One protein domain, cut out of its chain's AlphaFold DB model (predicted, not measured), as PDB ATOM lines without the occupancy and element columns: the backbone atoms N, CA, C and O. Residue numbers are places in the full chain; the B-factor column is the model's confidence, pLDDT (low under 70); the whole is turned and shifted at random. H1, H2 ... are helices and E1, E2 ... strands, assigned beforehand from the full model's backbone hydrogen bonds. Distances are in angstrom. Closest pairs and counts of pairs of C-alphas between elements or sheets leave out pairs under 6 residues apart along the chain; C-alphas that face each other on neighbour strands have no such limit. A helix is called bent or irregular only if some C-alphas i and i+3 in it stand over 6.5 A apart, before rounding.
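This is residues 25 to 220 of the 226 residues of an uncharacterized protein of Curtobacterium sp. MCBA15_009 (UniProt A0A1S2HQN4). One broad, twisted wall of nine antiparallel strands runs through the model, with the short helix H3 packed over one face at E6 and E7 and H1 over the E1 and E2 end. A small hairpin, E3 and E4, and the helix H2 lie off the wall, and residues 195 to 212 run back from E11 to H3. The printed part has 196 residues, with three named helices and eleven named strands in the order E1 H1 E2 E3 E4 E5 E6 E7 E8 H2 E9 E10 E11 H3; the sheet's order is E1 - E2 - E5 - E6 - E7 - E8 - E9 - E10 - E11. The class is mixed, helices and strands, with under half of the residues in named elements. The whole is compact, with a radius of gyration of the C-alphas of 18.1 A, and spans 55 by 48 by 28 A.

Find C-alpha 25 at (-8.774, 45.594, 7.217), where E1, residues 25 to 27, begins. Next in the sheet's order come E2, residues 63 to 67, the neighbour of E1, and then E5, residues 94 to 99, 16.7 A long, the neighbour of E2. Then look for E6, residues 110 to 116, 19.9 A; E7, residues 122 to 129, 20.3 A; and the longest strand, E8, which runs 26.8 A from C-alpha 136 at (-2.305, 58.751, 25.370) to C-alpha 145. E9, residues 165 to 171, is 19.6 A long, E10, residues 177 to 183, 19.8 A, and E11, residues 188 to 194, 20.2 A. The second sheet has E3, residues 75 to 77, and E4, residues 83 to 85. H1 covers residues 45 to 53, 12.1 A; H2 covers 154 to 161, 12.7 A; and H3 runs 11.0 A from residue 213 to C-alpha 220 at (5.952, 43.940, 22.450).

Start at E6 and E7, a hairpin, antiparallel at 166 degrees, with N 111 and O 128 2.8 A apart. E5 to E8 form a meander, each strand the antiparallel neighbour of the one before, and E9 to E11 form another. Between these two, look at E8 and E9, antiparallel at 167 degrees, where N 169 and O 141 are 2.8 A apart. At the edge strand E1, N 25 lies 2.8 A from O 66 of E2; at the other edge, N 179 of E10 lies 2.8 A from O 192 of E11. H3 is on the sheet at a height of 7.6 A, only just over E6 and E7 with 3 of its C-alphas on each; its closest C-alphas to E7 are those of Val 219 and Gly 126, 5.9 A. H1 is on the sheet too, at a height of 9.5 A and slantwise to the strands, at 52 degrees to E2 on the local plane; its closest C-alphas to E1 are those of Glu 45 and Tyr 26, 6.6 A. H1 and H3 with the sheet make two layers, helices on one face of a sheet. H2 is not on the sheet, and it is irregular, with C-alphas 155 and 158 7.5 A apart. E3 and E4 form a hairpin, with N 84 and O 76 2.8 A apart; E3 is apart from E2, and E4 from E5. In H1 every O i to N i+4 pair is within hydrogen-bond range; H2 has 0 of 4, with 4 of 5 O i to N i+3 pairs, and H3 has 1 of 4, with 3 of 5.

The two C-alphas farthest apart are those of Asp 79 and Gly 196, 57.1 A. The printed part has no cut. The links E1 to H1, 17 residues, and E11 to H3, 18 residues, are long; along the second, residues 203 to 204 pair antiparallel with residues 136 to 137 of E8. Mean pLDDT of the printed part is 79.5, and 41 residues are under 70, among them residues 69 to 90 and 216 to 220.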
ATOM      1  N   LEU A  25      -7.347  45.838   7.250       86.38
ATOM      2  CA  LEU A  25      -8.774  45.594   7.217       86.38
ATOM      3  C   LEU A  25      -9.426  46.316   8.389       86.38
ATOM      4  O   LEU A  25      -8.973  46.218   9.534       86.38
ATOM      5  N   TYR A  26     -10.535  46.985   8.096       86.75
ATOM      6  CA  TYR A  26     -11.346  47.671   9.086       86.75
ATOM      7  C   TYR A  26     -12.663  46.933   9.297       86.75
ATOM      8  O   TYR A  26     -13.301  46.466   8.352       86.75
ATOM      9  N   MET A  27     -13.096  46.806  10.546       87.19
ATOM     10  CA  MET A  27     -14.336  46.102  10.871       87.19
ATOM     11  C   MET A  27     -15.037  46.692  12.082       87.19
ATOM     12  O   MET A  27     -14.438  47.394  12.891       87.19
ATOM     13  N   GLN A  28     -16.320  46.367  12.236       84.25
ATOM     14  CA  GLN A  28     -17.103  46.867  13.361       84.25
ATOM     15  C   GLN A  28     -16.593  46.355  14.717       84.25
ATOM     16  O   GLN A  28     -16.702  47.066  15.715       84.25
ATOM     17  N   LYS A  29     -16.119  45.107  14.759       84.81
ATOM     18  CA  LYS A  29     -15.550  44.454  15.941       84.81
ATOM     19  C   LYS A  29     -14.786  43.192  15.523       84.81
ATOM     20  O   LYS A  29     -15.230  42.480  14.624       84.81
ATOM     21  N   TRP A  30     -13.713  42.861  16.236       84.94
ATOM     22  CA  TRP A  30     -13.107  41.527  16.231       84.94
ATOM     23  C   TRP A  30     -13.638  40.668  17.388       84.94
ATOM     24  O   TRP A  30     -13.721  41.109  18.536       84.94
ATOM     25  N   ASN A  31     -14.021  39.422  17.113       81.38
ATOM     26  CA  ASN A  31     -14.414  38.494  18.165       81.38
ATOM     27  C   ASN A  31     -13.177  37.785  18.720       81.38
ATOM     28  O   ASN A  31     -12.729  36.782  18.176       81.38
ATOM     29  N   HIS A  32     -12.662  38.269  19.850       78.88
ATOM     30  CA  HIS A  32     -11.491  37.693  20.524       78.88
ATOM     31  C   HIS A  32     -11.672  36.240  20.981       78.88
ATOM     32  O   HIS A  32     -10.691  35.518  21.136       78.88
ATOM     33  N   SER A  33     -12.911  35.797  21.219       76.50
ATOM     34  CA  SER A  33     -13.193  34.427  21.662       76.50
ATOM     35  C   SER A  33     -13.201  33.440  20.502       76.50
ATOM     36  O   SER A  33     -12.624  32.361  20.619       76.50
ATOM     37  N   THR A  34     -13.849  33.798  19.392       76.00
ATOM     38  CA  THR A  34     -13.914  32.940  18.196       76.00
ATOM     39  C   THR A  34     -12.774  33.190  17.221       76.00
ATOM     40  O   THR A  34     -12.589  32.376  16.327       76.00
ATOM     41  N   ARG A  35     -11.997  34.264  17.419       78.31
ATOM     42  CA  ARG A  35     -10.853  34.685  16.592       78.31
ATOM     43  C   ARG A  35     -11.270  34.949  15.146       78.31
ATOM     44  O   ARG A  35     -10.611  34.539  14.198       78.31
ATOM     45  N   THR A  36     -12.417  35.599  14.994       75.31
ATOM     46  CA  THR A  36     -13.025  35.900  13.695       75.31
ATOM     47  C   THR A  36     -13.584  37.320  13.680       75.31
ATOM     48  O   THR A  36     -13.910  37.856  14.744       75.31
ATOM     49  N   PRO A  37     -13.798  37.915  12.495       75.19
ATOM     50  CA  PRO A  37     -14.551  39.150  12.364       75.19
ATOM     51  C   PRO A  37     -15.959  38.994  12.952       75.19
ATOM     52  O   PRO A  37     -16.548  37.906  12.926       75.19
ATOM     53  N   ASP A  38     -16.501  40.079  13.498       74.69
ATOM     54  CA  ASP A  38     -17.893  40.133  13.939       74.69
ATOM     55  C   ASP A  38     -18.842  39.982  12.732       74.69
ATOM     56  O   ASP A  38     -18.595  40.578  11.680       74.69
ATOM     57  N   PRO A  39     -19.953  39.231  12.860       68.69
ATOM     58  CA  PRO A  39     -20.925  39.058  11.777       68.69
ATOM     59  C   PRO A  39     -21.532  40.362  11.243       68.69
ATOM     60  O   PRO A  39     -22.046  40.371  10.128       68.69
ATOM     61  N   ARG A  40     -21.484  41.461  12.014       71.12
ATOM     62  CA  ARG A  40     -21.900  42.802  11.565       71.12
ATOM     63  C   ARG A  40     -21.061  43.328  10.396       71.12
ATOM     64  O   ARG A  40     -21.537  44.214   9.694       71.12
ATOM     65  N   GLY A  41     -19.874  42.766  10.164       73.88
ATOM     66  CA  GLY A  41     -19.118  42.932   8.926       73.88
ATOM     67  C   GLY A  41     -17.957  43.927   8.976       73.88
ATOM     68  O   GLY A  41     -17.607  44.495  10.019       73.88
ATOM     69  N   PHE A  42     -17.347  44.080   7.799       83.25
ATOM     70  CA  PHE A  42     -16.244  44.994   7.515       83.25
ATOM     71  C   PHE A  42     -16.751  46.415   7.254       83.25
ATOM     72  O   PHE A  42     -17.905  46.619   6.879       83.25
ATOM     73  N   LEU A  43     -15.871  47.383   7.469       85.00
ATOM     74  CA  LEU A  43     -16.102  48.799   7.220       85.00
ATOM     75  C   LEU A  43     -15.136  49.263   6.131       85.00
ATOM     76  O   LEU A  43     -14.020  48.752   6.046       85.00
ATOM     77  N   SER A  44     -15.544  50.241   5.325       85.06
ATOM     78  CA  SER A  44     -14.600  50.922   4.439       85.06
ATOM     79  C   SER A  44     -13.684  51.844   5.241       85.06
ATOM     80  O   SER A  44     -14.050  52.316   6.326       85.06
ATOM     81  N   GLU A  45     -12.512  52.169   4.698       87.81
ATOM     82  CA  GLU A  45     -11.632  53.136   5.352       87.81
ATOM     83  C   GLU A  45     -12.332  54.484   5.539       87.81
ATOM     84  O   GLU A  45     -12.252  55.078   6.611       87.81
ATOM     85  N   GLN A  46     -13.071  54.950   4.527       87.25
ATOM     86  CA  GLN A  46     -13.808  56.211   4.605       87.25
ATOM     87  C   GLN A  46     -14.805  56.216   5.771       87.25
ATOM     88  O   GLN A  46     -14.941  57.234   6.448       87.25
ATOM     89  N   GLN A  47     -15.481  55.093   6.035       87.25
ATOM     90  CA  GLN A  47     -16.361  54.969   7.197       87.25
ATOM     91  C   GLN A  47     -15.570  55.079   8.501       87.25
ATOM     92  O   GLN A  47     -15.977  55.815   9.393       87.25
ATOM     93  N   CYS A  48     -14.435  54.390   8.618       88.88
ATOM     94  CA  CYS A  48     -13.591  54.452   9.811       88.88
ATOM     95  C   CYS A  48     -12.956  55.828  10.027       88.88
ATOM     96  O   CYS A  48     -12.901  56.294  11.161       88.88
ATOM     97  N   ARG A  49     -12.535  56.506   8.958       88.69
ATOM     98  CA  ARG A  49     -12.027  57.880   8.998       88.69
ATOM     99  C   ARG A  49     -13.126  58.857   9.408       88.69
ATOM    100  O   ARG A  49     -12.912  59.680  10.285       88.69
ATOM    101  N   GLY A  50     -14.335  58.678   8.873       86.50
ATOM    102  CA  GLY A  50     -15.520  59.398   9.331       86.50
ATOM    103  C   GLY A  50     -15.754  59.223  10.831       86.50
ATOM    104  O   GLY A  50     -15.921  60.207  11.524       86.50
ATOM    105  N   ARG A  51     -15.674  58.000  11.367       85.81
ATOM    106  CA  ARG A  51     -15.808  57.729  12.818       85.81
ATOM    107  C   ARG A  51     -14.671  58.312  13.661       85.81
ATOM    108  O   ARG A  51     -14.857  58.669  14.823       85.81
ATOM    109  N   TRP A  52     -13.474  58.363  13.087       85.88
ATOM    110  CA  TRP A  52     -12.301  58.967  13.703       85.88
ATOM    111  C   TRP A  52     -12.455  60.490  13.849       85.88
ATOM    112  O   TRP A  52     -12.165  61.023  14.919       85.88
ATOM    113  N   ASP A  53     -12.972  61.157  12.812       82.81
ATOM    114  CA  ASP A  53     -13.111  62.619  12.736       82.81
ATOM    115  C   ASP A  53     -14.449  63.140  13.309       82.81
ATOM    116  O   ASP A  53     -14.508  64.161  14.003       82.81
ATOM    117  N   GLU A  54     -15.557  62.457  13.014       70.38
ATOM    118  CA  GLU A  54     -16.918  62.866  13.352       70.38
ATOM    119  C   GLU A  54     -17.311  62.339  14.726       70.38
ATOM    120  O   GLU A  54     -17.918  61.286  14.912       70.38
ATOM    121  N   HIS A  55     -17.001  63.133  15.739       59.59
ATOM    122  CA  HIS A  55     -17.466  62.901  17.091       59.59
ATOM    123  C   HIS A  55     -19.001  63.078  17.211       59.59
ATOM    124  O   HIS A  55     -19.445  64.085  17.769       59.59
ATOM    125  N   GLN A  56     -19.832  62.119  16.786       52.09
ATOM    126  CA  GLN A  56     -21.295  62.183  16.981       52.09
ATOM    127  C   GLN A  56     -21.740  61.646  18.350       52.09
ATOM    128  O   GLN A  56     -21.268  60.615  18.819       52.09
ATOM    129  N   ALA A  57     -22.606  62.407  19.029       53.44
ATOM    130  CA  ALA A  57     -22.835  62.397  20.478       53.44
ATOM    131  C   ALA A  57     -23.556  61.164  21.061       53.44
ATOM    132  O   ALA A  57     -23.658  61.059  22.280       53.44
ATOM    133  N   ASP A  58     -24.032  60.241  20.237       48.09
ATOM    134  CA  ASP A  58     -25.124  59.334  20.591       48.09
ATOM    135  C   ASP A  58     -24.864  57.844  20.303       48.09
ATOM    136  O   ASP A  58     -25.739  57.013  20.558       48.09
ATOM    137  N   GLN A  59     -23.653  57.463  19.880       53.22
ATOM    138  CA  GLN A  59     -23.236  56.057  19.805       53.22
ATOM    139  C   GLN A  59     -21.842  55.834  20.398       53.22
ATOM    140  O   GLN A  59     -20.965  56.696  20.329       53.22
ATOM    141  N   ILE A  60     -21.635  54.646  20.979       56.56
ATOM    142  CA  ILE A  60     -20.290  54.133  21.251       56.56
ATOM    143  C   ILE A  60     -19.698  53.785  19.904       56.56
ATOM    144  O   ILE A  60     -19.984  52.730  19.330       56.56
ATOM    145  N   ASP A  61     -18.939  54.739  19.389       71.62
ATOM    146  CA  ASP A  61     -18.290  54.599  18.111       71.62
ATOM    147  C   ASP A  61     -16.962  53.877  18.304       71.62
ATOM    148  O   ASP A  61     -16.114  54.269  19.112       71.62
ATOM    149  N   TRP A  62     -16.833  52.756  17.611       83.75
ATOM    150  CA  TRP A  62     -15.671  51.893  17.682       83.75
ATOM    151  C   TRP A  62     -15.499  51.144  16.375       83.75
ATOM    152  O   TRP A  62     -16.467  50.858  15.658       83.75
ATOM    153  N   PHE A  63     -14.251  50.825  16.080       89.56
ATOM    154  CA  PHE A  63     -13.879  49.927  15.004       89.56
ATOM    155  C   PHE A  63     -12.625  49.155  15.402       89.56
ATOM    156  O   PHE A  63     -11.880  49.555  16.299       89.56
ATOM    157  N   THR A  64     -12.401  48.031  14.738       91.56
ATOM    158  CA  THR A  64     -11.179  47.248  14.884       91.56
ATOM    159  C   THR A  64     -10.342  47.370  13.622       91.56
ATOM    160  O   THR A  64     -10.866  47.272  12.512       91.56
ATOM    161  N   VAL A  65      -9.044  47.561  13.824       91.56
ATOM    162  CA  VAL A  65      -7.999  47.494  12.809       91.56
ATOM    163  C   VAL A  65      -7.340  46.124  12.886       91.56
ATOM    164  O   VAL A  65      -6.978  45.652  13.970       91.56
ATOM    165  N   VAL A  66      -7.175  45.497  11.726       88.00
ATOM    166  CA  VAL A  66      -6.460  44.234  11.560       88.00
ATOM    167  C   VAL A  66      -5.400  44.411  10.470       88.00
ATOM    168  O   VAL A  66      -5.764  44.823   9.368       88.00
ATOM    169  N   PRO A  67      -4.113  44.120  10.730       85.12
ATOM    170  CA  PRO A  67      -3.086  44.156   9.696       85.12
ATOM    171  C   PRO A  67      -3.357  43.067   8.652       85.12
ATOM    172  O   PRO A  67      -3.693  41.929   8.983       85.12
ATOM    173  N   ALA A  68      -3.213  43.412   7.377       73.06
ATOM    174  CA  ALA A  68      -3.364  42.492   6.257       73.06
ATOM    175  C   ALA A  68      -2.055  41.720   6.018       73.06
ATOM    176  O   ALA A  68      -1.379  41.882   5.001       73.06
ATOM    177  N   GLU A  69      -1.664  40.905   6.997       67.69
ATOM    178  CA  GLU A  69      -0.481  40.048   6.903       67.69
ATOM    179  C   GLU A  69      -0.741  38.849   5.973       67.69
ATOM    180  O   GLU A  69      -1.875  38.376   5.889       67.69
ATOM    181  N   PRO A  70       0.295  38.277   5.322       49.31
ATOM    182  CA  PRO A  70       0.147  37.074   4.491       49.31
ATOM    183  C   PRO A  70      -0.457  35.870   5.238       49.31
ATOM    184  O   PRO A  70      -0.994  34.958   4.612       49.31
ATOM    185  N   SER A  71      -0.334  35.864   6.567       49.66
ATOM    186  CA  SER A  71      -0.885  34.889   7.512       49.66
ATOM    187  C   SER A  71      -2.405  34.999   7.665       49.66
ATOM    188  O   SER A  71      -3.050  33.975   7.887       49.66
ATOM    189  N   VAL A  72      -2.994  36.187   7.482       52.25
ATOM    190  CA  VAL A  72      -4.447  36.409   7.505       52.25
ATOM    191  C   VAL A  72      -5.023  35.855   6.207       52.25
ATOM    192  O   VAL A  72      -5.225  36.557   5.220       52.25
ATOM    193  N   GLY A  73      -5.151  34.533   6.168       50.38
ATOM    194  CA  GLY A  73      -5.426  33.800   4.941       50.38
ATOM    195  C   GLY A  73      -6.766  34.147   4.305       50.38
ATOM    196  O   GLY A  73      -7.572  34.912   4.825       50.38
ATOM    197  N   SER A  74      -6.976  33.583   3.121       48.81
ATOM    198  CA  SER A  74      -8.067  33.931   2.217       48.81
ATOM    199  C   SER A  74      -9.433  33.906   2.905       48.81
ATOM    200  O   SER A  74      -9.895  32.856   3.350       48.81
ATOM    201  N   PHE A  75     -10.092  35.062   2.960       54.72
ATOM    202  CA  PHE A  75     -11.460  35.191   3.451       54.72
ATOM    203  C   PHE A  75     -12.401  34.355   2.580       54.72
ATOM    204  O   PHE A  75     -12.540  34.608   1.382       54.72
ATOM    205  N   VAL A  76     -13.065  33.359   3.174       52.50
ATOM    206  CA  VAL A  76     -14.049  32.529   2.472       52.50
ATOM    207  C   VAL A  76     -15.436  33.087   2.750       52.50
ATOM    208  O   VAL A  76     -15.890  33.172   3.892       52.50
ATOM    209  N   ARG A  77     -16.138  33.484   1.692       49.81
ATOM    210  CA  ARG A  77     -17.530  33.928   1.792       49.81
ATOM    211  C   ARG A  77     -18.426  32.748   2.180       49.81
ATOM    212  O   ARG A  77     -18.341  31.683   1.576       49.81
ATOM    213  N   ARG A  78     -19.296  32.944   3.170       48.34
ATOM    214  CA  ARG A  78     -20.334  31.986   3.571       48.34
ATOM    215  C   ARG A  78     -21.602  32.200   2.742       48.34
ATOM    216  O   ARG A  78     -21.901  33.317   2.318       48.34
ATOM    217  N   ASP A  79     -22.381  31.134   2.577       44.00
ATOM    218  CA  ASP A  79     -23.644  31.140   1.817       44.00
ATOM    219  C   ASP A  79     -24.716  32.073   2.414       44.00
ATOM    220  O   ASP A  79     -25.621  32.518   1.711       44.00
ATOM    221  N   ASP A  80     -24.606  32.404   3.704       47.34
ATOM    222  CA  ASP A  80     -25.487  33.334   4.420       47.34
ATOM    223  C   ASP A  80     -25.083  34.813   4.258       47.34
ATOM    224  O   ASP A  80     -25.710  35.697   4.841       47.34
ATOM    225  N   GLY A  81     -24.056  35.097   3.450       43.25
ATOM    226  CA  GLY A  81     -23.522  36.442   3.254       43.25
ATOM    227  C   GLY A  81     -22.537  36.891   4.335       43.25
ATOM    228  O   GLY A  81     -22.021  38.001   4.231       43.25
ATOM    229  N   GLY A  82     -22.245  36.052   5.335       44.53
ATOM    230  CA  GLY A  82     -21.144  36.267   6.271       44.53
ATOM    231  C   GLY A  82     -19.782  35.922   5.663       44.53
ATOM    232  O   GLY A  82     -19.682  35.303   4.605       44.53
ATOM    233  N   PHE A  83     -18.707  36.282   6.358       50.75
ATOM    234  CA  PHE A  83     -17.359  35.806   6.050       50.75
ATOM    235  C   PHE A  83     -16.946  34.759   7.085       50.75
ATOM    236  O   PHE A  83     -17.220  34.903   8.277       50.75
ATOM    237  N   ALA A  84     -16.302  33.691   6.627       49.34
ATOM    238  CA  ALA A  84     -15.528  32.791   7.461       49.34
ATOM    239  C   ALA A  84     -14.050  33.056   7.175       49.34
ATOM    240  O   ALA A  84     -13.617  33.066   6.023       49.34
ATOM    241  N   ILE A  85     -13.276  33.270   8.232       49.84
ATOM    242  CA  ILE A  85     -11.847  32.981   8.168       49.84
ATOM    243  C   ILE A  85     -11.764  31.453   8.141       49.84
ATOM    244  O   ILE A  85     -12.425  30.799   8.956       49.84
ATOM    245  N   ASP A  86     -11.054  30.884   7.166       47.72
ATOM    246  CA  ASP A  86     -10.711  29.465   7.224       47.72
ATOM    247  C   ASP A  86      -9.985  29.239   8.561       47.72
ATOM    248  O   ASP A  86      -9.010  29.914   8.837       47.72
ATOM    249  N   PRO A  87     -10.414  28.345   9.457       40.50
ATOM    250  CA  PRO A  87      -9.665  28.093  10.686       40.50
ATOM    251  C   PRO A  87      -8.208  27.642  10.445       40.50
ATOM    252  O   PRO A  87      -7.421  27.635  11.391       40.50
ATOM    253  N   ALA A  88      -7.854  27.248   9.211       41.12
ATOM    254  CA  ALA A  88      -6.481  27.008   8.770       41.12
ATOM    255  C   ALA A  88      -5.710  28.284   8.362       41.12
ATOM    256  O   ALA A  88      -4.498  28.214   8.161       41.12
ATOM    257  N   SER A  89      -6.375  29.436   8.241       52.34
ATOM    258  CA  SER A  89      -5.748  30.741   8.070       52.34
ATOM    259  C   SER A  89      -5.423  31.397   9.413       52.34
ATOM    260  O   SER A  89      -6.209  31.378  10.360       52.34
ATOM    261  N   ALA A  90      -4.204  31.924   9.517       59.22
ATOM    262  CA  ALA A  90      -3.622  32.378  10.769       59.22
ATOM    263  C   ALA A  90      -4.263  33.681  11.274       59.22
ATOM    264  O   ALA A  90      -4.720  34.534  10.508       59.22
ATOM    265  N   VAL A  91      -4.314  33.810  12.599       71.56
ATOM    266  CA  VAL A  91      -4.700  35.051  13.273       71.56
ATOM    267  C   VAL A  91      -3.597  36.086  13.022       71.56
ATOM    268  O   VAL A  91      -2.420  35.721  13.017       71.56
ATOM    269  N   PRO A  92      -3.948  37.361  12.772       79.56
ATOM    270  CA  PRO A  92      -2.956  38.425  12.616       79.56
ATOM    271  C   PRO A  92      -2.051  38.509  13.848       79.56
ATOM    272  O   PRO A  92      -2.518  38.282  14.966       79.56
ATOM    273  N   SER A  93      -0.791  38.914  13.677       81.44
ATOM    274  CA  SER A  93       0.138  39.051  14.811       81.44
ATOM    275  C   SER A  93      -0.352  40.046  15.876       81.44
ATOM    276  O   SER A  93      -0.047  39.910  17.065       81.44
ATOM    277  N   TRP A  94      -1.186  41.014  15.484       88.19
ATOM    278  CA  TRP A  94      -1.887  41.907  16.400       88.19
ATOM    279  C   TRP A  94      -3.246  42.366  15.855       88.19
ATOM    280  O   TRP A  94      -3.507  42.327  14.659       88.19
ATOM    281  N   THR A  95      -4.123  42.835  16.740       90.31
ATOM    282  CA  THR A  95      -5.331  43.597  16.387       90.31
ATOM    283  C   THR A  95      -5.445  44.829  17.279       90.31
ATOM    284  O   THR A  95      -4.895  44.854  18.383       90.31
ATOM    285  N   LEU A  96      -6.129  45.875  16.812       92.38
ATOM    286  CA  LEU A  96      -6.317  47.112  17.574       92.38
ATOM    287  C   LEU A  96      -7.782  47.517  17.588       92.38
ATOM    288  O   LEU A  96      -8.369  47.790  16.545       92.38
ATOM    289  N   GLU A  97      -8.365  47.602  18.776       91.94
ATOM    290  CA  GLU A  97      -9.664  48.237  18.960       91.94
ATOM    291  C   GLU A  97      -9.476  49.731  19.193       91.94
ATOM    292  O   GLU A  97      -8.720  50.149  20.072       91.94
ATOM    293  N   VAL A  98     -10.180  50.530  18.397       91.00
ATOM    294  CA  VAL A  98     -10.158  51.987  18.459       91.00
ATOM    295  C   VAL A  98     -11.516  52.457  18.955       91.00
ATOM    296  O   VAL A  98     -12.546  52.148  18.357       91.00
ATOM    297  N   THR A  99     -11.514  53.231  20.037       87.75
ATOM    298  CA  THR A  99     -12.696  53.919  20.572       87.75
ATOM    299  C   THR A  99     -12.427  55.423  20.554       87.75
ATOM    300  O   THR A  99     -11.986  55.974  21.562       87.75
ATOM    301  N   PRO A 100     -12.648  56.124  19.424       77.81
ATOM    302  CA  PRO A 100     -12.219  57.517  19.248       77.81
ATOM    303  C   PRO A 100     -12.802  58.499  20.271       77.81
ATOM    304  O   PRO A 100     -12.242  59.566  20.493       77.81
ATOM    305  N   ARG A 101     -13.929  58.151  20.904       72.88
ATOM    306  CA  ARG A 101     -14.638  58.996  21.881       72.88
ATOM    307  C   ARG A 101     -14.494  58.509  23.327       72.88
ATOM    308  O   ARG A 101     -14.978  59.177  24.237       72.88
ATOM    309  N   GLY A 102     -13.829  57.374  23.529       64.94
ATOM    310  CA  GLY A 102     -13.843  56.631  24.787       64.94
ATOM    311  C   GLY A 102     -14.980  55.619  24.868       64.94
ATOM    312  O   GLY A 102     -15.960  55.675  24.125       64.94
ATOM    313  N   GLY A 103     -14.808  54.631  25.744       59.84
ATOM    314  CA  GLY A 103     -15.801  53.593  26.017       59.84
ATOM    315  C   GLY A 103     -16.597  53.871  27.294       59.84
ATOM    316  O   GLY A 103     -16.372  54.860  27.983       59.84
ATOM    317  N   PHE A 104     -17.466  52.930  27.682       50.69
ATOM    318  CA  PHE A 104     -18.249  52.982  28.932       50.69
ATOM    319  C   PHE A 104     -17.427  53.228  30.217       50.69
ATOM    320  O   PHE A 104     -18.007  53.517  31.260       50.69
ATOM    321  N   ALA A 105     -16.102  53.077  30.162       44.81
ATOM    322  CA  ALA A 105     -15.200  53.161  31.305       44.81
ATOM    323  C   ALA A 105     -14.103  54.239  31.168       44.81
ATOM    324  O   ALA A 105     -13.230  54.307  32.036       44.81
ATOM    325  N   VAL A 106     -14.096  55.045  30.096       56.78
ATOM    326  CA  VAL A 106     -12.964  55.937  29.792       56.78
ATOM    327  C   VAL A 106     -13.436  57.265  29.203       56.78
ATOM    328  O   VAL A 106     -14.162  57.275  28.213       56.78
ATOM    329  N   ASP A 107     -12.990  58.376  29.791       59.94
ATOM    330  CA  ASP A 107     -13.204  59.713  29.235       59.94
ATOM    331  C   ASP A 107     -12.225  59.940  28.071       59.94
ATOM    332  O   ASP A 107     -11.019  60.036  28.297       59.94
ATOM    333  N   GLY A 108     -12.745  60.027  26.842       66.00
ATOM    334  CA  GLY A 108     -11.986  60.324  25.622       66.00
ATOM    335  C   GLY A 108     -11.286  59.117  24.965       66.00
ATOM    336  O   GLY A 108     -11.404  57.996  25.460       66.00
ATOM    337  N   PRO A 109     -10.618  59.315  23.804       74.75
ATOM    338  CA  PRO A 109     -10.068  58.247  22.982       74.75
ATOM    339  C   PRO A 109      -9.301  57.168  23.753       74.75
ATOM    340  O   PRO A 109      -8.366  57.460  24.508       74.75
ATOM    341  N   ALA A 110      -9.665  55.912  23.501       87.50
ATOM    342  CA  ALA A 110      -8.964  54.749  24.025       87.50
ATOM    343  C   ALA A 110      -8.673  53.717  22.931       87.50
ATOM    344  O   ALA A 110      -9.438  53.542  21.977       87.50
ATOM    345  N   PHE A 111      -7.544  53.038  23.093       89.88
ATOM    346  CA  PHE A 111      -7.001  52.063  22.159       89.88
ATOM    347  C   PHE A 111      -6.641  50.807  22.932       89.88
ATOM    348  O   PHE A 111      -5.959  50.889  23.957       89.88
ATOM    349  N   GLN A 112      -7.066  49.652  22.438       90.88
ATOM    350  CA  GLN A 112      -6.678  48.366  23.004       90.88
ATOM    351  C   GLN A 112      -5.946  47.557  21.946       90.88
ATOM    352  O   GLN A 112      -6.526  47.177  20.932       90.88
ATOM    353  N   VAL A 113      -4.657  47.327  22.182       91.69
ATOM    354  CA  VAL A 113      -3.807  46.501  21.326       91.69
ATOM    355  C   VAL A 113      -3.830  45.079  21.866       91.69
ATOM    356  O   VAL A 113      -3.534  44.860  23.039       91.69
ATOM    357  N   PHE A 114      -4.122  44.117  21.002       90.38
ATOM    358  CA  PHE A 114      -4.096  42.690  21.294       90.38
ATOM    359  C   PHE A 114      -2.980  42.053  20.476       90.38
ATOM    360  O   PHE A 114      -2.971  42.194  19.260       90.38
ATOM    361  N   VAL A 115      -2.063  41.342  21.126       88.56
ATOM    362  CA  VAL A 115      -0.987  40.583  20.468       88.56
ATOM    363  C   VAL A 115      -1.341  39.105  20.484       88.56
ATOM    364  O   VAL A 115      -1.805  38.598  21.513       88.56
ATOM    365  N   TRP A 116      -1.117  38.429  19.362       85.69
ATOM    366  CA  TRP A 116      -1.403  37.011  19.178       85.69
ATOM    367  C   TRP A 116      -0.115  36.232  18.913       85.69
ATOM    368  O   TRP A 116       0.799  36.745  18.273       85.69
ATOM    369  N   ASP A 117      -0.031  35.008  19.426       84.06
ATOM    370  CA  ASP A 117       1.072  34.094  19.123       84.06
ATOM    371  C   ASP A 117       0.765  33.175  17.930       84.06
ATOM    372  O   ASP A 117      -0.320  33.211  17.349       84.06
ATOM    373  N   GLU A 118       1.732  32.328  17.577       80.31
ATOM    374  CA  GLU A 118       1.649  31.379  16.458       80.31
ATOM    375  C   GLU A 118       0.529  30.333  16.629       80.31
ATOM    376  O   GLU A 118       0.018  29.796  15.647       80.31
ATOM    377  N   ASP A 119       0.093  30.094  17.870       78.12
ATOM    378  CA  ASP A 119      -1.035  29.225  18.215       78.12
ATOM    379  C   ASP A 119      -2.377  29.982  18.237       78.12
ATOM    380  O   ASP A 119      -3.408  29.457  18.689       78.12
ATOM    381  N   ASN A 120      -2.393  31.222  17.737       80.56
ATOM    382  CA  ASN A 120      -3.560  32.092  17.662       80.56
ATOM    383  C   ASN A 120      -4.143  32.444  19.047       80.56
ATOM    384  O   ASN A 120      -5.363  32.602  19.205       80.56
ATOM    385  N   ARG A 121      -3.298  32.532  20.078       84.56
ATOM    386  CA  ARG A 121      -3.683  32.890  21.452       84.56
ATOM    387  C   ARG A 121      -3.334  34.344  21.713       84.56
ATOM    388  O   ARG A 121      -2.242  34.794  21.397       84.56
ATOM    389  N   ASN A 122      -4.252  35.083  22.335       87.50
ATOM    390  CA  ASN A 122      -3.950  36.439  22.775       87.50
ATOM    391  C   ASN A 122      -3.001  36.373  23.975       87.50
ATOM    392  O   ASN A 122      -3.431  35.993  25.066       87.50
ATOM    393  N   VAL A 123      -1.741  36.736  23.761       88.69
ATOM    394  CA  VAL A 123      -0.674  36.687  24.769       88.69
ATOM    395  C   VAL A 123      -0.484  38.014  25.486       88.69
ATOM    396  O   VAL A 123      -0.123  38.009  26.660       88.69
ATOM    397  N   THR A 124      -0.817  39.132  24.834       90.44
ATOM    398  CA  THR A 124      -0.691  40.456  25.450       90.44
ATOM    399  C   THR A 124      -1.875  41.355  25.122       90.44
ATOM    400  O   THR A 124      -2.402  41.328  24.005       90.44
ATOM    401  N   ILE A 125      -2.292  42.164  26.094       91.19
ATOM    402  CA  ILE A 125      -3.237  43.268  25.911       91.19
ATOM    403  C   ILE A 125      -2.586  44.539  26.447       91.19
ATOM    404  O   ILE A 125      -2.103  44.531  27.575       91.19
ATOM    405  N   GLY A 126      -2.589  45.616  25.667       90.31
ATOM    406  CA  GLY A 126      -2.193  46.948  26.120       90.31
ATOM    407  C   GLY A 126      -3.337  47.942  25.958       90.31
ATOM    408  O   GLY A 126      -3.859  48.087  24.852       90.31
ATOM    409  N   THR A 127      -3.703  48.638  27.035       90.88
ATOM    410  CA  THR A 127      -4.762  49.658  27.023       90.88
ATOM    411  C   THR A 127      -4.151  51.053  27.124       90.88
ATOM    412  O   THR A 127      -3.570  51.427  28.146       90.88
ATOM    413  N   TYR A 128      -4.334  51.848  26.072       89.81
ATOM    414  CA  TYR A 128      -3.988  53.264  26.030       89.81
ATOM    415  C   TYR A 128      -5.245  54.112  26.152       89.81
ATOM    416  O   TYR A 128      -6.251  53.826  25.505       89.81
ATOM    417  N   SER A 129      -5.188  55.196  26.920       88.06
ATOM    418  CA  SER A 129      -6.279  56.171  26.941       88.06
ATOM    419  C   SER A 129      -5.795  57.595  27.129       88.06
ATOM    420  O   SER A 129      -4.736  57.831  27.711       88.06
ATOM    421  N   ASN A 130      -6.581  58.557  26.651       86.69
ATOM    422  CA  ASN A 130      -6.309  59.976  26.858       86.69
ATOM    423  C   ASN A 130      -7.046  60.555  28.081       86.69
ATOM    424  O   ASN A 130      -7.162  61.775  28.194       86.69
ATOM    425  N   ARG A 131      -7.520  59.704  29.003       82.88
ATOM    426  CA  ARG A 131      -8.312  60.097  30.184       82.88
ATOM    427  C   ARG A 131      -7.690  61.236  30.997       82.88
ATOM    428  O   ARG A 131      -8.390  61.998  31.655       82.88
ATOM    429  N   TRP A 132      -6.368  61.350  30.957       83.00
ATOM    430  CA  TRP A 132      -5.594  62.349  31.692       83.00
ATOM    431  C   TRP A 132      -5.265  63.613  30.885       83.00
ATOM    432  O   TRP A 132      -4.512  64.462  31.356       83.00
ATOM    433  N   GLY A 133      -5.857  63.764  29.699       77.06
ATOM    434  CA  GLY A 133      -5.700  64.916  28.820       77.06
ATOM    435  C   GLY A 133      -4.423  64.886  27.977       77.06
ATOM    436  O   GLY A 133      -3.363  64.417  28.390       77.06
ATOM    437  N   GLY A 134      -4.517  65.439  26.766       83.81
ATOM    438  CA  GLY A 134      -3.386  65.554  25.848       83.81
ATOM    439  C   GLY A 134      -3.000  64.220  25.212       83.81
ATOM    440  O   GLY A 134      -3.664  63.760  24.287       83.81
ATOM    441  N   ARG A 135      -1.886  63.644  25.669       89.31
ATOM    442  CA  ARG A 135      -1.283  62.420  25.118       89.31
ATOM    443  C   ARG A 135      -2.017  61.170  25.618       89.31
ATOM    444  O   ARG A 135      -2.691  61.203  26.645       89.31
ATOM    445  N   LEU A 136      -1.854  60.059  24.909       89.19
ATOM    446  CA  LEU A 136      -2.305  58.751  25.370       89.19
ATOM    447  C   LEU A 136      -1.353  58.221  26.444       89.19
ATOM    448  O   LEU A 136      -0.133  58.346  26.320       89.19
ATOM    449  N   PHE A 137      -1.906  57.582  27.467       90.62
ATOM    450  CA  PHE A 137      -1.155  56.911  28.519       90.62
ATOM    451  C   PHE A 137      -1.438  55.408  28.503       90.62
ATOM    452  O   PHE A 137      -2.603  55.006  28.510       90.62
ATOM    453  N   LEU A 138      -0.382  54.587  28.493       90.88
ATOM    454  CA  LEU A 138      -0.464  53.135  28.665       90.88
ATOM    455  C   LEU A 138      -0.733  52.808  30.138       90.88
ATOM    456  O   LEU A 138       0.192  52.781  30.953       90.88
ATOM    457  N   SER A 139      -2.003  52.600  30.471       88.75
ATOM    458  CA  SER A 139      -2.466  52.438  31.853       88.75
ATOM    459  C   SER A 139      -2.583  50.993  32.307       88.75
ATOM    460  O   SER A 139      -2.669  50.733  33.503       88.75
ATOM    461  N   GLU A 140      -2.649  50.060  31.366       89.94
ATOM    462  CA  GLU A 140      -2.790  48.641  31.663       89.94
ATOM    463  C   GLU A 140      -2.031  47.816  30.633       89.94
ATOM    464  O   GLU A 140      -2.145  48.061  29.427       89.94
ATOM    465  N   VAL A 141      -1.289  46.825  31.121       90.62
ATOM    466  CA  VAL A 141      -0.727  45.759  30.300       90.62
ATOM    467  C   VAL A 141      -1.028  44.418  30.951       90.62
ATOM    468  O   VAL A 141      -0.769  44.226  32.136       90.62
ATOM    469  N   ILE A 142      -1.579  43.488  30.177       91.50
ATOM    470  CA  ILE A 142      -1.871  42.125  30.618       91.50
ATOM    471  C   ILE A 142      -1.034  41.169  29.785       91.50
ATOM    472  O   ILE A 142      -1.256  41.074  28.580       91.50
ATOM    473  N   TYR A 143      -0.145  40.423  30.430       91.31
ATOM    474  CA  TYR A 143       0.601  39.319  29.830       91.31
ATOM    475  C   TYR A 143      -0.028  37.996  30.240       91.31
ATOM    476  O   TYR A 143      -0.396  37.812  31.399       91.31
ATOM    477  N   LYS A 144      -0.177  37.068  29.299       91.50
ATOM    478  CA  LYS A 144      -0.767  35.745  29.522       91.50
ATOM    479  C   LYS A 144       0.226  34.674  29.117       91.50
ATOM    480  O   LYS A 144       0.699  34.649  27.986       91.50
ATOM    481  N   ILE A 145       0.481  33.755  30.037       89.44
ATOM    482  CA  ILE A 145       1.353  32.605  29.816       89.44
ATOM    483  C   ILE A 145       0.465  31.388  29.603       89.44
ATOM    484  O   ILE A 145      -0.347  31.052  30.466       89.44
ATOM    485  N   PHE A 146       0.629  30.722  28.468       89.62
ATOM    486  CA  PHE A 146      -0.088  29.501  28.112       89.62
ATOM    487  C   PHE A 146       0.841  28.291  28.241       89.62
ATOM    488  O   PHE A 146       2.058  28.446  28.140       89.62
ATOM    489  N   PRO A 147       0.299  27.091  28.491       87.38
ATOM    490  CA  PRO A 147       1.103  25.880  28.427       87.38
ATOM    491  C   PRO A 147       1.377  25.501  26.961       87.38
ATOM    492  O   PRO A 147       0.668  25.950  26.052       87.38
ATOM    493  N   ASP A 148       2.375  24.650  26.734       84.94
ATOM    494  CA  ASP A 148       2.685  24.154  25.394       84.94
ATOM    495  C   ASP A 148       1.548  23.225  24.910       84.94
ATOM    496  O   ASP A 148       1.115  22.339  25.658       84.94
ATOM    497  N   PRO A 149       1.001  23.407  23.692       80.00
ATOM    498  CA  PRO A 149      -0.003  22.503  23.138       80.00
ATOM    499  C   PRO A 149       0.409  21.027  23.123       80.00
ATOM    500  O   PRO A 149      -0.465  20.157  23.228       80.00
ATOM    501  N   ASP A 150       1.706  20.740  23.007       82.31
ATOM    502  CA  ASP A 150       2.240  19.381  22.947       82.31
ATOM    503  C   ASP A 150       2.378  18.710  24.323       82.31
ATOM    504  O   ASP A 150       2.479  17.482  24.397       82.31
ATOM    505  N   ASP A 151       2.230  19.466  25.416       83.44
ATOM    506  CA  ASP A 151       2.096  18.902  26.766       83.44
ATOM    507  C   ASP A 151       0.770  18.134  26.947       83.44
ATOM    508  O   ASP A 151       0.614  17.331  27.876       83.44
ATOM    509  N   PHE A 152      -0.209  18.357  26.062       77.31
ATOM    510  CA  PHE A 152      -1.545  17.773  26.159       77.31
ATOM    511  C   PHE A 152      -1.785  16.677  25.128       77.31
ATOM    512  O   PHE A 152      -1.421  16.754  23.953       77.31
ATOM    513  N   ARG A 153      -2.550  15.658  25.539       80.75
ATOM    514  CA  ARG A 153      -3.087  14.666  24.600       80.75
ATOM    515  C   ARG A 153      -4.010  15.361  23.589       80.75
ATOM    516  O   ARG A 153      -4.688  16.316  23.961       80.75
ATOM    517  N   PRO A 154      -4.176  14.834  22.359       81.06
ATOM    518  CA  PRO A 154      -4.988  15.483  21.322       81.06
ATOM    519  C   PRO A 154      -6.399  15.895  21.771       81.06
ATOM    520  O   PRO A 154      -6.856  16.992  21.472       81.06
ATOM    521  N   LYS A 155      -7.068  15.046  22.563       78.62
ATOM    522  CA  LYS A 155      -8.414  15.300  23.113       78.62
ATOM    523  C   LYS A 155      -8.475  16.402  24.184       78.62
ATOM    524  O   LYS A 155      -9.558  16.866  24.519       78.62
ATOM    525  N   GLU A 156      -7.333  16.783  24.741       80.25
ATOM    526  CA  GLU A 156      -7.172  17.754  25.828       80.25
ATOM    527  C   GLU A 156      -6.525  19.061  25.347       80.25
ATOM    528  O   GLU A 156      -6.458  20.007  26.124       80.25
ATOM    529  N   ARG A 157      -6.128  19.176  24.069       77.12
ATOM    530  CA  ARG A 157      -5.478  20.377  23.499       77.12
ATOM    531  C   ARG A 157      -6.277  21.671  23.665       77.12
ATOM    532  O   ARG A 157      -5.701  22.750  23.711       77.12
ATOM    533  N   ALA A 158      -7.598  21.592  23.829       77.44
ATOM    534  CA  ALA A 158      -8.411  22.761  24.172       77.44
ATOM    535  C   ALA A 158      -7.991  23.417  25.507       77.44
ATOM    536  O   ALA A 158      -8.217  24.609  25.700       77.44
ATOM    537  N   LEU A 159      -7.368  22.664  26.419       79.44
ATOM    538  CA  LEU A 159      -6.805  23.186  27.663       79.44
ATOM    539  C   LEU A 159      -5.565  24.056  27.421       79.44
ATOM    540  O   LEU A 159      -5.360  24.992  28.185       79.44
ATOM    541  N   ALA A 160      -4.818  23.833  26.334       80.94
ATOM    542  CA  ALA A 160      -3.659  24.654  25.980       80.94
ATOM    543  C   ALA A 160      -4.019  26.079  25.530       80.94
ATOM    544  O   ALA A 160      -3.186  26.980  25.526       80.94
ATOM    545  N   ASN A 161      -5.296  26.307  25.211       82.38
ATOM    546  CA  ASN A 161      -5.845  27.632  24.933       82.38
ATOM    547  C   ASN A 161      -6.271  28.391  26.202       82.38
ATOM    548  O   ASN A 161      -6.849  29.474  26.097       82.38
ATOM    549  N   LYS A 162      -6.041  27.835  27.398       87.56
ATOM    550  CA  LYS A 162      -6.297  28.514  28.672       87.56
ATOM    551  C   LYS A 162      -4.968  28.996  29.261       87.56
ATOM    552  O   LYS A 162      -4.040  28.195  29.338       87.56
ATOM    553  N   PRO A 163      -4.866  30.264  29.691       90.44
ATOM    554  CA  PRO A 163      -3.646  30.746  30.319       90.44
ATOM    555  C   PRO A 163      -3.430  30.026  31.655       90.44
ATOM    556  O   PRO A 163      -4.384  29.808  32.401       90.44
ATOM    557  N   LEU A 164      -2.182  29.668  31.959       90.88
ATOM    558  CA  LEU A 164      -1.751  29.216  33.283       90.88
ATOM    559  C   LEU A 164      -1.678  30.403  34.242       90.88
ATOM    560  O   LEU A 164      -2.244  30.370  35.335       90.88
ATOM    561  N   PHE A 165      -1.014  31.466  33.788       92.12
ATOM    562  CA  PHE A 165      -0.805  32.690  34.545       92.12
ATOM    563  C   PHE A 165      -1.188  33.908  33.715       92.12
ATOM    564  O   PHE A 165      -1.056  33.897  32.488       92.12
ATOM    565  N   SER A 166      -1.629  34.965  34.393       93.06
ATOM    566  CA  SER A 166      -1.578  36.308  33.827       93.06
ATOM    567  C   SER A 166      -0.955  37.296  34.794       93.06
ATOM    568  O   SER A 166      -1.275  37.283  35.980       93.06
ATOM    569  N   ASP A 167      -0.097  38.156  34.264       92.38
ATOM    570  CA  ASP A 167       0.482  39.288  34.973       92.38
ATOM    571  C   ASP A 167      -0.202  40.555  34.459       92.38
ATOM    572  O   ASP A 167      -0.171  40.856  33.265       92.38
ATOM    573  N   GLN A 168      -0.899  41.250  35.354       93.38
ATOM    574  CA  GLN A 168      -1.707  42.429  35.046       93.38
ATOM    575  C   GLN A 168      -1.080  43.637  35.724       93.38
ATOM    576  O   GLN A 168      -1.171  43.794  36.943       93.38
ATOM    577  N   LEU A 169      -0.420  44.472  34.933       90.94
ATOM    578  CA  LEU A 169       0.201  45.704  35.384       90.94
ATOM    579  C   LEU A 169      -0.751  46.867  35.130       90.94
ATOM    580  O   LEU A 169      -1.028  47.200  33.981       90.94
ATOM    581  N   HIS A 170      -1.202  47.515  36.197       91.69
ATOM    582  CA  HIS A 170      -1.915  48.785  36.141       91.69
ATOM    583  C   HIS A 170      -0.984  49.912  36.563       91.69
ATOM    584  O   HIS A 170      -0.310  49.815  37.588       91.69
ATOM    585  N   LEU A 171      -0.968  50.996  35.795       89.44
ATOM    586  CA  LEU A 171      -0.159  52.178  36.066       89.44
ATOM    587  C   LEU A 171      -1.032  53.426  36.050       89.44
ATOM    588  O   LEU A 171      -1.995  53.537  35.289       89.44
ATOM    589  N   SER A 172      -0.656  54.384  36.885       90.88
ATOM    590  CA  SER A 172      -1.239  55.714  36.937       90.88
ATOM    591  C   SER A 172      -0.187  56.759  36.549       90.88
ATOM    592  O   SER A 172       0.991  56.605  36.876       90.88
ATOM    593  N   PRO A 173      -0.579  57.871  35.905       91.31
ATOM    594  CA  PRO A 173       0.345  58.947  35.543       91.31
ATOM    595  C   PRO A 173       1.111  59.613  36.685       91.31
ATOM    596  O   PRO A 173       2.063  60.345  36.432       91.31
ATOM    597  N   ASN A 174       0.681  59.419  37.930       92.62
ATOM    598  CA  ASN A 174       1.368  59.943  39.109       92.62
ATOM    599  C   ASN A 174       2.531  59.050  39.587       92.62
ATOM    600  O   ASN A 174       3.159  59.382  40.588       92.62
ATOM    601  N   GLY A 175       2.814  57.941  38.895       89.94
ATOM    602  CA  GLY A 175       3.884  57.008  39.254       89.94
ATOM    603  C   GLY A 175       3.463  55.913  40.235       89.94
ATOM    604  O   GLY A 175       4.317  55.143  40.674       89.94
ATOM    605  N   ASP A 176       2.175  55.828  40.579       94.50
ATOM    606  CA  ASP A 176       1.627  54.684  41.307       94.50
ATOM    607  C   ASP A 176       1.336  53.531  40.343       94.50
ATOM    608  O   ASP A 176       0.895  53.736  39.207       94.50
ATOM    609  N   GLY A 177       1.541  52.304  40.815       92.19
ATOM    610  CA  GLY A 177       1.290  51.103  40.035       92.19
ATOM    611  C   GLY A 177       0.873  49.912  40.881       92.19
ATOM    612  O   GLY A 177       1.088  49.869  42.092       92.19
ATOM    613  N   GLN A 178       0.286  48.927  40.215       94.75
ATOM    614  CA  GLN A 178      -0.087  47.650  40.797       94.75
ATOM    615  C   GLN A 178       0.203  46.531  39.802       94.75
ATOM    616  O   GLN A 178      -0.337  46.540  38.698       94.75
ATOM    617  N   LEU A 179       0.986  45.540  40.216       93.69
ATOM    618  CA  LEU A 179       1.127  44.272  39.510       93.69
ATOM    619  C   LEU A 179       0.242  43.233  40.196       93.69
ATOM    620  O   LEU A 179       0.332  43.017  41.403       93.69
ATOM    621  N   THR A 180      -0.636  42.601  39.426       95.19
ATOM    622  CA  THR A 180      -1.472  41.493  39.891       95.19
ATOM    623  C   THR A 180      -1.116  40.243  39.112       95.19
ATOM    624  O   THR A 180      -1.419  40.151  37.923       95.19
ATOM    625  N   ARG A 181      -0.528  39.261  39.789       94.88
ATOM    626  CA  ARG A 181      -0.296  37.934  39.228       94.88
ATOM    627  C   ARG A 181      -1.482  37.036  39.534       94.88
ATOM    628  O   ARG A 181      -1.857  36.860  40.691       94.88
ATOM    629  N   VAL A 182      -2.075  36.449  38.505       95.19
ATOM    630  CA  VAL A 182      -3.230  35.552  38.605       95.19
ATOM    631  C   VAL A 182      -2.805  34.147  38.204       95.19
ATOM    632  O   VAL A 182      -2.404  33.927  37.066       95.19
ATOM    633  N   ASP A 183      -2.946  33.184  39.113       94.88
ATOM    634  CA  ASP A 183      -2.866  31.756  38.790       94.88
ATOM    635  C   ASP A 183      -4.274  31.275  38.423       94.88
ATOM    636  O   ASP A 183      -5.166  31.177  39.272       94.88
ATOM    637  N   HIS A 184      -4.502  30.994  37.143       91.31
ATOM    638  CA  HIS A 184      -5.822  30.599  36.651       91.31
ATOM    639  C   HIS A 184      -6.203  29.171  37.049       91.31
ATOM    640  O   HIS A 184      -7.392  28.847  37.091       91.31
ATOM    641  N   PHE A 185      -5.218  28.322  37.349       87.75
ATOM    642  CA  PHE A 185      -5.453  26.943  37.755       87.75
ATOM    643  C   PHE A 185      -5.833  26.862  39.235       87.75
ATOM    644  O   PHE A 185      -6.807  26.201  39.594       87.75
ATOM    645  N   ARG A 186      -5.093  27.571  40.093       92.19
ATOM    646  CA  ARG A 186      -5.340  27.632  41.542       92.19
ATOM    647  C   ARG A 186      -6.374  28.681  41.935       92.19
ATOM    648  O   ARG A 186      -6.832  28.672  43.072       92.19
ATOM    649  N   GLN A 187      -6.740  29.563  41.006       91.94
ATOM    650  CA  GLN A 187      -7.622  30.710  41.232       91.94
ATOM    651  C   GLN A 187      -7.101  31.661  42.322       91.94
ATOM    652  O   GLN A 187      -7.882  32.298  43.029       91.94
ATOM    653  N   THR A 188      -5.779  31.770  42.456       94.69
ATOM    654  CA  THR A 188      -5.126  32.663  43.421       94.69
ATOM    655  C   THR A 188      -4.663  33.949  42.750       94.69
ATOM    656  O   THR A 188      -4.477  34.001  41.531       94.69
ATOM    657  N   ARG A 189      -4.509  35.005  43.554       95.88
ATOM    658  CA  ARG A 189      -4.020  36.308  43.105       95.88
ATOM    659  C   ARG A 189      -2.998  36.840  44.091       95.88
ATOM    660  O   ARG A 189      -3.318  36.949  45.273       95.88
ATOM    661  N   ASP A 190      -1.841  37.211  43.572       95.06
ATOM    662  CA  ASP A 190      -0.793  37.901  44.311       95.06
ATOM    663  C   ASP A 190      -0.720  39.340  43.806       95.06
ATOM    664  O   ASP A 190      -0.826  39.590  42.604       95.06
ATOM    665  N   LEU A 191      -0.607  40.290  44.731       96.06
ATOM    666  CA  LEU A 191      -0.710  41.712  44.433       96.06
ATOM    667  C   LEU A 191       0.499  42.438  45.009       96.06
ATOM    668  O   LEU A 191       0.790  42.326  46.199       96.06
ATOM    669  N   GLU A 192       1.167  43.203  44.157       94.75
ATOM    670  CA  GLU A 192       2.286  44.064  44.506       94.75
ATOM    671  C   GLU A 192       1.959  45.504  44.105       94.75
ATOM    672  O   GLU A 192       1.424  45.750  43.024       94.75
ATOM    673  N   GLN A 193       2.230  46.456  44.998       95.31
ATOM    674  CA  GLN A 193       1.994  47.880  44.762       95.31
ATOM    675  C   GLN A 193       3.320  48.629  44.733       95.31
ATOM    676  O   GLN A 193       4.211  48.364  45.540       95.31
ATOM    677  N   PHE A 194       3.416  49.598  43.828       90.56
ATOM    678  CA  PHE A 194       4.606  50.414  43.622       90.56
ATOM    679  C   PHE A 194       4.242  51.893  43.625       90.56
ATOM    680  O   PHE A 194       3.126  52.275  43.270       90.56
ATOM    681  N   HIS A 195       5.221  52.721  43.977       93.62
ATOM    682  CA  HIS A 195       5.098  54.173  44.015       93.62
ATOM    683  C   HIS A 195       6.356  54.819  43.436       93.62
ATOM    684  O   HIS A 195       7.453  54.274  43.567       93.62
ATOM    685  N   GLY A 196       6.210  56.006  42.844       90.31
ATOM    686  CA  GLY A 196       7.336  56.770  42.301       90.31
ATOM    687  C   GLY A 196       7.986  56.140  41.065       90.31
ATOM    688  O   GLY A 196       9.157  56.400  40.795       90.31
ATOM    689  N   VAL A 197       7.246  55.307  40.331       87.44
ATOM    690  CA  VAL A 197       7.685  54.710  39.067       87.44
ATOM    691  C   VAL A 197       7.865  55.814  38.019       87.44
ATOM    692  O   VAL A 197       7.011  56.694  37.891       87.44
ATOM    693  N   ASP A 198       8.955  55.767  37.247       87.50
ATOM    694  CA  ASP A 198       9.085  56.628  36.068       87.50
ATOM    695  C   ASP A 198       8.096  56.177  34.989       87.50
ATOM    696  O   ASP A 198       8.245  55.125  34.368       87.50
ATOM    697  N   VAL A 199       7.073  56.997  34.772       87.06
ATOM    698  CA  VAL A 199       6.007  56.754  33.796       87.06
ATOM    699  C   VAL A 199       6.160  57.597  32.532       87.06
ATOM    700  O   VAL A 199       5.300  57.546  31.651       87.06
ATOM    701  N   GLY A 200       7.244  58.372  32.402       88.00
ATOM    702  CA  GLY A 200       7.570  59.111  31.179       88.00
ATOM    703  C   GLY A 200       7.487  58.240  29.915       88.00
ATOM    704  O   GLY A 200       6.841  58.651  28.941       88.00
ATOM    705  N   PRO A 201       8.033  57.008  29.939       86.62
ATOM    706  CA  PRO A 201       7.921  56.057  28.839       86.62
ATOM    707  C   PRO A 201       6.505  55.551  28.550       86.62
ATOM    708  O   PRO A 201       6.305  54.998  27.478       86.62
ATOM    709  N   ASN A 202       5.503  55.735  29.410       87.50
ATOM    710  CA  ASN A 202       4.140  55.238  29.163       87.50
ATOM    711  C   ASN A 202       3.271  56.219  28.374       87.50
ATOM    712  O   ASN A 202       2.200  55.855  27.888       87.50
ATOM    713  N   TRP A 203       3.748  57.447  28.193       90.06
ATOM    714  CA  TRP A 203       3.076  58.440  27.371       90.06
ATOM    715  C   TRP A 203       3.418  58.263  25.887       90.06
ATOM    716  O   TRP A 203       4.590  58.149  25.504       90.06
ATOM    717  N   VAL A 204       2.402  58.297  25.029       89.00
ATOM    718  CA  VAL A 204       2.509  58.260  23.560       89.00
ATOM    719  C   VAL A 204       1.594  59.301  22.933       89.00
ATOM    720  O   VAL A 204       0.612  59.730  23.529       89.00
ATOM    721  N   ASN A 205       1.940  59.759  21.734       89.38
ATOM    722  CA  ASN A 205       1.022  60.606  20.979       89.38
ATOM    723  C   ASN A 205      -0.116  59.741  20.432       89.38
ATOM    724  O   ASN A 205       0.073  58.547  20.201       89.38
ATOM    725  N   THR A 206      -1.281  60.347  20.232       87.75
ATOM    726  CA  THR A 206      -2.341  59.717  19.444       87.75
ATOM    727  C   THR A 206      -1.803  59.459  18.033       87.75
ATOM    728  O   THR A 206      -1.205  60.381  17.474       87.75
ATOM    729  N   PRO A 207      -1.949  58.241  17.482       87.94
ATOM    730  CA  PRO A 207      -1.525  57.963  16.116       87.94
ATOM    731  C   PRO A 207      -2.344  58.788  15.124       87.94
ATOM    732  O   PRO A 207      -3.534  59.024  15.351       87.94
ATOM    733  N   ASP A 208      -1.723  59.178  14.014       88.56
ATOM    734  CA  ASP A 208      -2.475  59.625  12.847       88.56
ATOM    735  C   ASP A 208      -3.252  58.437  12.262       88.56
ATOM    736  O   ASP A 208      -2.871  57.270  12.413       88.56
ATOM    737  N   PHE A 209      -4.377  58.713  11.603       89.38
ATOM    738  CA  PHE A 209      -5.187  57.649  11.020       89.38
ATOM    739  C   PHE A 209      -4.389  56.903   9.941       89.38
ATOM    740  O   PHE A 209      -3.972  57.509   8.952       89.38
ATOM    741  N   GLY A 210      -4.256  55.585  10.099       87.62
ATOM    742  CA  GLY A 210      -3.461  54.721   9.220       87.62
ATOM    743  C   GLY A 210      -2.089  54.346   9.789       87.62
ATOM    744  O   GLY A 210      -1.516  53.354   9.347       87.62
ATOM    745  N   ASP A 211      -1.601  55.052  10.815       89.00
ATOM    746  CA  ASP A 211      -0.290  54.808  11.443       89.00
ATOM    747  C   ASP A 211      -0.417  53.923  12.697       89.00
ATOM    748  O   ASP A 211       0.080  54.229  13.792       89.00
ATOM    749  N   TRP A 212      -1.140  52.813  12.558       88.94
ATOM    750  CA  TRP A 212      -1.606  52.005  13.683       88.94
ATOM    751  C   TRP A 212      -0.482  51.251  14.415       88.94
ATOM    752  O   TRP A 212      -0.567  51.071  15.635       88.94
ATOM    753  N   GLU A 213       0.613  50.870  13.745       85.06
ATOM    754  CA  GLU A 213       1.727  50.148  14.389       85.06
ATOM    755  C   GLU A 213       2.541  51.005  15.366       85.06
ATOM    756  O   GLU A 213       3.394  50.491  16.096       85.06
ATOM    757  N   THR A 214       2.304  52.314  15.419       82.25
ATOM    758  CA  THR A 214       2.989  53.197  16.374       82.25
ATOM    759  C   THR A 214       2.632  52.879  17.834       82.25
ATOM    760  O   THR A 214       3.437  53.153  18.727       82.25
ATOM    761  N   LEU A 215       1.477  52.247  18.091       79.00
ATOM    762  CA  LEU A 215       1.038  51.832  19.430       79.00
ATOM    763  C   LEU A 215       1.424  50.385  19.792       79.00
ATOM    764  O   LEU A 215       1.535  50.065  20.980       79.00
ATOM    765  N   SER A 216       1.637  49.506  18.806       63.91
ATOM    766  CA  SER A 216       1.860  48.071  19.053       63.91
ATOM    767  C   SER A 216       3.253  47.761  19.608       63.91
ATOM    768  O   SER A 216       3.401  46.867  20.443       63.91
ATOM    769  N   LYS A 217       4.270  48.549  19.240       58.53
ATOM    770  CA  LYS A 217       5.672  48.281  19.605       58.53
ATOM    771  C   LYS A 217       5.945  48.307  21.111       58.53
ATOM    772  O   LYS A 217       6.675  47.455  21.593       58.53
ATOM    773  N   LYS A 218       5.297  49.184  21.888       58.16
ATOM    774  CA  LYS A 218       5.494  49.236  23.355       58.16
ATOM    775  C   LYS A 218       4.905  48.045  24.114       58.16
ATOM    776  O   LYS A 218       5.365  47.741  25.207       58.16
ATOM    777  N   VAL A 219       3.893  47.380  23.555       61.06
ATOM    778  CA  VAL A 219       3.301  46.167  24.149       61.06
ATOM    779  C   VAL A 219       4.227  44.957  23.946       61.06
ATOM    780  O   VAL A 219       4.239  44.036  24.762       61.06
ATOM    781  N   LEU A 220       5.024  44.991  22.872       49.41
ATOM    782  CA  LEU A 220       5.952  43.940  22.450       49.41
ATOM    783  C   LEU A 220       7.372  44.130  23.008       49.41
ATOM    784  O   LEU A 220       8.053  43.157  23.322       49.41
TER     785      LEU A 220